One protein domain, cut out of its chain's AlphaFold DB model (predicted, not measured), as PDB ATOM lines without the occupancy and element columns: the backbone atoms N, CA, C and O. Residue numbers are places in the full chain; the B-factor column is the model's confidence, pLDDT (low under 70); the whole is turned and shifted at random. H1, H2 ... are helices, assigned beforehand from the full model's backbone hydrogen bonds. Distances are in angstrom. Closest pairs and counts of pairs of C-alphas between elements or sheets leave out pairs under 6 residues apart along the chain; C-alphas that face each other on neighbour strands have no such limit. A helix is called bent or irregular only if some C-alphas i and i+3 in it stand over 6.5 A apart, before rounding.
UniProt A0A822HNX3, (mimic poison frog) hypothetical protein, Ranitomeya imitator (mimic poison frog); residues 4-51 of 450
ATOM      1  N   CYS A   4     -28.497  -8.679  56.984       85.50
ATOM      2  CA  CYS A   4     -28.380  -8.130  55.623       85.50
ATOM      3  C   CYS A   4     -29.480  -7.111  55.280       85.50
ATOM      4  O   CYS A   4     -29.314  -6.321  54.354       85.50
ATOM      5  N   TRP A   5     -30.601  -7.145  56.007       88.00
ATOM      6  CA  TRP A   5     -31.802  -6.343  55.772       88.00
ATOM      7  C   TRP A   5     -31.961  -5.188  56.770       88.00
ATOM      8  O   TRP A   5     -32.991  -4.524  56.763       88.00
ATOM      9  N   THR A   6     -30.962  -4.929  57.621       89.50
ATOM     10  CA  THR A   6     -30.973  -3.811  58.578       89.50
ATOM     11  C   THR A   6     -31.050  -2.466  57.848       89.50
ATOM     12  O   THR A   6     -30.349  -2.264  56.855       89.50
ATOM     13  N   ASP A   7     -31.855  -1.512  58.326       87.56
ATOM     14  CA  ASP A   7     -32.028  -0.208  57.658       87.56
ATOM     15  C   ASP A   7     -30.723   0.597  57.567       87.56
ATOM     16  O   ASP A   7     -30.431   1.214  56.539       87.56
ATOM     17  N   LYS A   8     -29.893   0.534  58.613       86.38
ATOM     18  CA  LYS A   8     -28.565   1.155  58.643       86.38
ATOM     19  C   LYS A   8     -27.576   0.358  57.781       86.38
ATOM     20  O   LYS A   8     -27.450  -0.849  57.983       86.38
ATOM     21  N   PRO A   9     -26.824   1.000  56.868       82.31
ATOM     22  CA  PRO A   9     -25.873   0.302  56.003       82.31
ATOM     23  C   PRO A   9     -24.619  -0.187  56.745       82.31
ATOM     24  O   PRO A   9     -24.038  -1.179  56.328       82.31
ATOM     25  N   GLU A  10     -24.225   0.478  57.835       83.50
ATOM     26  CA  GLU A  10     -23.030   0.155  58.636       83.50
ATOM     27  C   GLU A  10     -23.188  -1.124  59.476       83.50
ATOM     28  O   GLU A  10     -22.204  -1.769  59.814       83.50
ATOM     29  N   GLU A  11     -24.428  -1.512  59.787       84.81
ATOM     30  CA  GLU A  11     -24.753  -2.725  60.553       84.81
ATOM     31  C   GLU A  11     -24.994  -3.950  59.645       84.81
ATOM     32  O   GLU A  11     -25.377  -5.020  60.126       84.81
ATOM     33  N   ARG A  12     -24.806  -3.806  58.323       90.81
ATOM     34  CA  ARG A  12     -24.937  -4.912  57.364       90.81
ATOM     35  C   ARG A  12     -23.591  -5.624  57.213       90.81
ATOM     36  O   ARG A  12     -22.618  -4.956  56.866       90.81
ATOM     37  N   PRO A  13     -23.530  -6.956  57.383       87.69
ATOM     38  CA  PRO A  13     -22.311  -7.704  57.115       87.69
ATOM     39  C   PRO A  13     -21.899  -7.555  55.648       87.69
ATOM     40  O   PRO A  13     -22.732  -7.547  54.734       87.69
ATOM     41  N   THR A  14     -20.594  -7.463  55.425       88.94
ATOM     42  CA  THR A  14     -19.978  -7.516  54.103       88.94
ATOM     43  C   THR A  14     -20.218  -8.874  53.442       88.94
ATOM     44  O   THR A  14     -20.566  -9.866  54.086       88.94
ATOM     45  N   PHE A  15     -20.022  -8.944  52.122       89.88
ATOM     46  CA  PHE A  15     -20.214 -10.192  51.376       89.88
ATOM     47  C   PHE A  15     -19.314 -11.330  51.889       89.88
ATOM     48  O   PHE A  15     -19.767 -12.468  51.967       89.88
ATOM     49  N   GLN A  16     -18.082 -11.012  52.299       89.25
ATOM     50  CA  GLN A  16     -17.140 -11.984  52.852       89.25
ATOM     51  C   GLN A  16     -17.620 -12.537  54.206       89.25
ATOM     52  O   GLN A  16     -17.667 -13.748  54.386       89.25
ATOM     53  N   GLU A  17     -18.074 -11.678  55.124       89.62
ATOM     54  CA  GLU A  17     -18.650 -12.117  56.407       89.62
ATOM     55  C   GLU A  17     -19.922 -12.962  56.196       89.62
ATOM     56  O   GLU A  17     -20.152 -13.952  56.893       89.62
ATOM     57  N   CYS A  18     -20.740 -12.623  55.191       90.00
ATOM     58  CA  CYS A  18     -21.892 -13.439  54.803       90.00
ATOM     59  C   CYS A  18     -21.473 -14.826  54.291       90.00
ATOM     60  O   CYS A  18     -22.117 -15.820  54.634       90.00
ATOM     61  N   GLU A  19     -20.414 -14.904  53.481       89.81
ATOM     62  CA  GLU A  19     -19.851 -16.167  52.998       89.81
ATOM     63  C   GLU A  19     -19.321 -17.011  54.162       89.81
ATOM     64  O   GLU A  19     -19.690 -18.177  54.272       89.81
ATOM     65  N   GLU A  20     -18.539 -16.430  55.074       90.19
ATOM     66  CA  GLU A  20     -17.992 -17.122  56.249       90.19
ATOM     67  C   GLU A  20     -19.093 -17.716  57.150       90.19
ATOM     68  O   GLU A  20     -18.947 -18.834  57.647       90.19
ATOM     69  N   ILE A  21     -20.237 -17.034  57.293       89.25
ATOM     70  CA  ILE A  21     -21.402 -17.541  58.039       89.25
ATOM     71  C   ILE A  21     -22.162 -18.634  57.262       89.25
ATOM     72  O   ILE A  21     -22.639 -19.603  57.858       89.25
ATOM     73  N   LEU A  22     -22.326 -18.492  55.941       90.31
ATOM     74  CA  LEU A  22     -23.144 -19.410  55.132       90.31
ATOM     75  C   LEU A  22     -22.401 -20.674  54.700       90.31
ATOM     76  O   LEU A  22     -23.020 -21.734  54.616       90.31
ATOM     77  N   ARG A  23     -21.096 -20.592  54.445       90.81
ATOM     78  CA  ARG A  23     -20.260 -21.694  53.956       90.81
ATOM     79  C   ARG A  23     -20.299 -22.954  54.838       90.81
ATOM     80  O   ARG A  23     -20.551 -24.019  54.274       90.81
ATOM     81  N   PRO A  24     -20.146 -22.900  56.181       92.88
ATOM     82  CA  PRO A  24     -20.266 -24.103  57.012       92.88
ATOM     83  C   PRO A  24     -21.681 -24.700  56.965       92.88
ATOM     84  O   PRO A  24     -21.833 -25.916  56.865       92.88
ATOM     85  N   ILE A  25     -22.720 -23.856  56.955       90.69
ATOM     86  CA  ILE A  25     -24.124 -24.289  56.855       90.69
ATOM     87  C   ILE A  25     -24.385 -24.968  55.499       90.69
ATOM     88  O   ILE A  25     -25.111 -25.962  55.429       90.69
ATOM     89  N   TYR A  26     -23.787 -24.444  54.426       91.12
ATOM     90  CA  TYR A  26     -23.873 -25.000  53.080       91.12
ATOM     91  C   TYR A  26     -23.228 -26.387  52.999       91.12
ATOM     92  O   TYR A  26     -23.903 -27.339  52.603       91.12
ATOM     93  N   SER A  27     -21.976 -26.522  53.445       89.56
ATOM     94  CA  SER A  27     -21.255 -27.800  53.413       89.56
ATOM     95  C   SER A  27     -21.876 -28.873  54.311       89.56
ATOM     96  O   SER A  27     -22.020 -30.018  53.891       89.56
ATOM     97  N   GLU A  28     -22.336 -28.524  55.516       90.81
ATOM     98  CA  GLU A  28     -22.954 -29.497  56.427       90.81
ATOM     99  C   GLU A  28     -24.315 -30.012  55.910       90.81
ATOM    100  O   GLU A  28     -24.632 -31.207  56.001       90.81
ATOM    101  N   LYS A  29     -25.162 -29.113  55.386       88.38
ATOM    102  CA  LYS A  29     -26.586 -29.418  55.149       88.38
ATOM    103  C   LYS A  29     -26.961 -29.588  53.685       88.38
ATOM    104  O   LYS A  29     -27.833 -30.413  53.410       88.38
ATOM    105  N   TYR A  30     -26.331 -28.851  52.773       89.44
ATOM    106  CA  TYR A  30     -26.811 -28.685  51.398       89.44
ATOM    107  C   TYR A  30     -25.887 -29.288  50.334       89.44
ATOM    108  O   TYR A  30     -26.396 -29.810  49.346       89.44
ATOM    109  N   GLU A  31     -24.569 -29.315  50.550       91.12
ATOM    110  CA  GLU A  31     -23.571 -29.830  49.592       91.12
ATOM    111  C   GLU A  31     -23.894 -31.251  49.087       91.12
ATOM    112  O   GLU A  31     -23.869 -31.516  47.885       91.12
ATOM    113  N   LYS A  32     -24.348 -32.138  49.982       91.31
ATOM    114  CA  LYS A  32     -24.788 -33.508  49.651       91.31
ATOM    115  C   LYS A  32     -25.993 -33.601  48.704       91.31
ATOM    116  O   LYS A  32     -26.194 -34.645  48.086       91.31
ATOM    117  N   TYR A  33     -26.814 -32.555  48.603       91.81
ATOM    118  CA  TYR A  33     -27.972 -32.520  47.705       91.81
ATOM    119  C   TYR A  33     -27.635 -31.912  46.339       91.81
ATOM    120  O   TYR A  33     -28.261 -32.295  45.354       91.81
ATOM    121  N   VAL A  34     -26.591 -31.076  46.244       91.69
ATOM    122  CA  VAL A  34     -26.196 -30.360  45.014       91.69
ATOM    123  C   VAL A  34     -26.109 -31.290  43.806       91.69
ATOM    124  O   VAL A  34     -26.727 -31.017  42.783       91.69
ATOM    125  N   ALA A  35     -25.406 -32.421  43.916       91.19
ATOM    126  CA  ALA A  35     -25.258 -33.360  42.801       91.19
ATOM    127  C   ALA A  35     -26.604 -33.961  42.340       91.19
ATOM    128  O   ALA A  35     -26.842 -34.119  41.141       91.19
ATOM    129  N   LYS A  36     -27.507 -34.261  43.283       92.38
ATOM    130  CA  LYS A  36     -28.842 -34.810  43.004       92.38
ATOM    131  C   LYS A  36     -29.771 -33.757  42.399       92.38
ATOM    132  O   LYS A  36     -30.514 -34.060  41.464       92.38
ATOM    133  N   ASP A  37     -29.715 -32.532  42.903       92.88
ATOM    134  CA  ASP A  37     -30.555 -31.429  42.444       92.88
ATOM    135  C   ASP A  37     -30.099 -30.949  41.060       92.88
ATOM    136  O   ASP A  37     -30.928 -30.794  40.167       92.88
ATOM    137  N   VAL A  38     -28.785 -30.857  40.814       90.62
ATOM    138  CA  VAL A  38     -28.215 -30.606  39.478       90.62
ATOM    139  C   VAL A  38     -28.619 -31.703  38.492       90.62
ATOM    140  O   VAL A  38     -29.084 -31.380  37.401       90.62
ATOM    141  N   ALA A  39     -28.536 -32.985  38.864       90.44
ATOM    142  CA  ALA A  39     -29.010 -34.079  38.009       90.44
ATOM    143  C   ALA A  39     -30.530 -34.000  37.741       90.44
ATOM    144  O   ALA A  39     -30.990 -34.315  36.643       90.44
ATOM    145  N   THR A  40     -31.315 -33.531  38.714       92.00
ATOM    146  CA  THR A  40     -32.763 -33.316  38.567       92.00
ATOM    147  C   THR A  40     -33.064 -32.159  37.608       92.00
ATOM    148  O   THR A  40     -33.919 -32.304  36.736       92.00
ATOM    149  N   VAL A  41     -32.319 -31.051  37.699       89.31
ATOM    150  CA  VAL A  41     -32.411 -29.901  36.782       89.31
ATOM    151  C   VAL A  41     -31.950 -30.272  35.366       89.31
ATOM    152  O   VAL A  41     -32.609 -29.925  34.393       89.31
ATOM    153  N   GLN A  42     -30.870 -31.042  35.220       86.94
ATOM    154  CA  GLN A  42     -30.429 -31.553  33.916       86.94
ATOM    155  C   GLN A  42     -31.458 -32.508  33.289       86.94
ATOM    156  O   GLN A  42     -31.621 -32.526  32.070       86.94
ATOM    157  N   LYS A  43     -32.187 -33.276  34.110       89.06
ATOM    158  CA  LYS A  43     -33.272 -34.152  33.649       89.06
ATOM    159  C   LYS A  43     -34.535 -33.382  33.243       89.06
ATOM    160  O   LYS A  43     -35.225 -33.835  32.333       89.06
ATOM    161  N   SER A  44     -34.854 -32.256  33.886       86.12
ATOM    162  CA  SER A  44     -35.985 -31.401  33.489       86.12
ATOM    163  C   SER A  44     -35.664 -30.476  32.309       86.12
ATOM    164  O   SER A  44     -36.577 -30.120  31.567       86.12
ATOM    165  N   TYR A  45     -34.384 -30.167  32.077       81.00
ATOM    166  CA  TYR A  45     -33.900 -29.398  30.924       81.00
ATOM    167  C   TYR A  45     -32.871 -30.186  30.085       81.00
ATOM    168  O   TYR A  45     -31.696 -29.807  30.012       81.00
ATOM    169  N   PRO A  46     -33.280 -31.295  29.433       77.25
ATOM    170  CA  PRO A  46     -32.386 -32.107  28.619       77.25
ATOM    171  C   PRO A  46     -32.035 -31.381  27.310       77.25
ATOM    172  O   PRO A  46     -32.841 -31.320  26.384       77.25
ATOM    173  N   LYS A  47     -30.781 -30.912  27.235       71.56
ATOM    174  CA  LYS A  47     -30.201 -30.015  26.212       71.56
ATOM    175  C   LYS A  47     -30.721 -28.567  26.295       71.56
ATOM    176  O   LYS A  47     -31.889 -28.344  26.612       71.56
ATOM    177  N   PRO A  48     -29.887 -27.560  25.960       72.88
ATOM    178  CA  PRO A  48     -30.379 -26.210  25.712       72.88
ATOM    179  C   PRO A  48     -31.461 -26.257  24.631       72.88
ATOM    180  O   PRO A  48     -31.275 -26.905  23.600       72.88
ATOM    181  N   ASN A  49     -32.583 -25.568  24.856       74.00
ATOM    182  CA  ASN A  49     -33.616 -25.389  23.834       74.00
ATOM    183  C   ASN A  49     -32.950 -24.886  22.538       74.00
ATOM    184  O   ASN A  49     -32.053 -24.047  22.610       74.00
ATOM    185  N   ALA A  50     -33.393 -25.354  21.367       71.81
ATOM    186  CA  ALA A  50     -32.885 -24.896  20.073       71.81
ATOM    187  C   ALA A  50     -32.863 -23.359  19.957       71.81
ATOM    188  O   ALA A  50     -31.961 -22.818  19.333       71.81
ATOM    189  N   LEU A  51     -33.784 -22.646  20.621       72.38
ATOM    190  CA  LEU A  51     -33.737 -21.186  20.760       72.38
ATOM    191  C   LEU A  51     -32.505 -20.691  21.540       72.38
ATOM    192  O   LEU A  51     -31.836 -19.776  21.087       72.38
TER     193      LEU A  51
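This is residues 4 to 51 of the 450 residues of the protein "(mimic poison frog) hypothetical protein" of Ranitomeya imitator (mimic poison frog) (UniProt A0A822HNX3). Two helices, H1 and H2, meet near their ends as a wide, open V, with a loop at the free end of H1 and a tail beyond H2. Residues 6 to 11 and 35 to 51, of which 35 to 44 belong to H2, stand free. The printed part has 48 residues, with H1 then H2 and no named strand; its class is all helix. It is extended, with a radius of gyration of the C-alphas of 17.1 A, and only just flat, spanning 46 by 31 by 14 A.

Find C-alpha 15 at (-20.214, -10.192, 51.376); from there H1, residues 15 to 29, runs 20.6 A. H2, residues 31 to 44, runs 20.4 A to C-alpha 44 at (-35.985, -31.401, 33.489). Both are irregular, but only just: C-alphas 21 and 24 are 6.7 A apart, C-alphas 32 and 35 6.9 A.

Look at Tyr 30, the tight link: H1 and H2 meet only through their link. Of the O i to N i+4 pairs, 9 of 11 in H1 and 8 of 10 in H2 are within hydrogen-bond range.

The C-alphas farthest apart, of Glu 10 and Ala 50, are 47.0 A apart. The printed part has no cut, and no printed residue is under 70 in pLDDT.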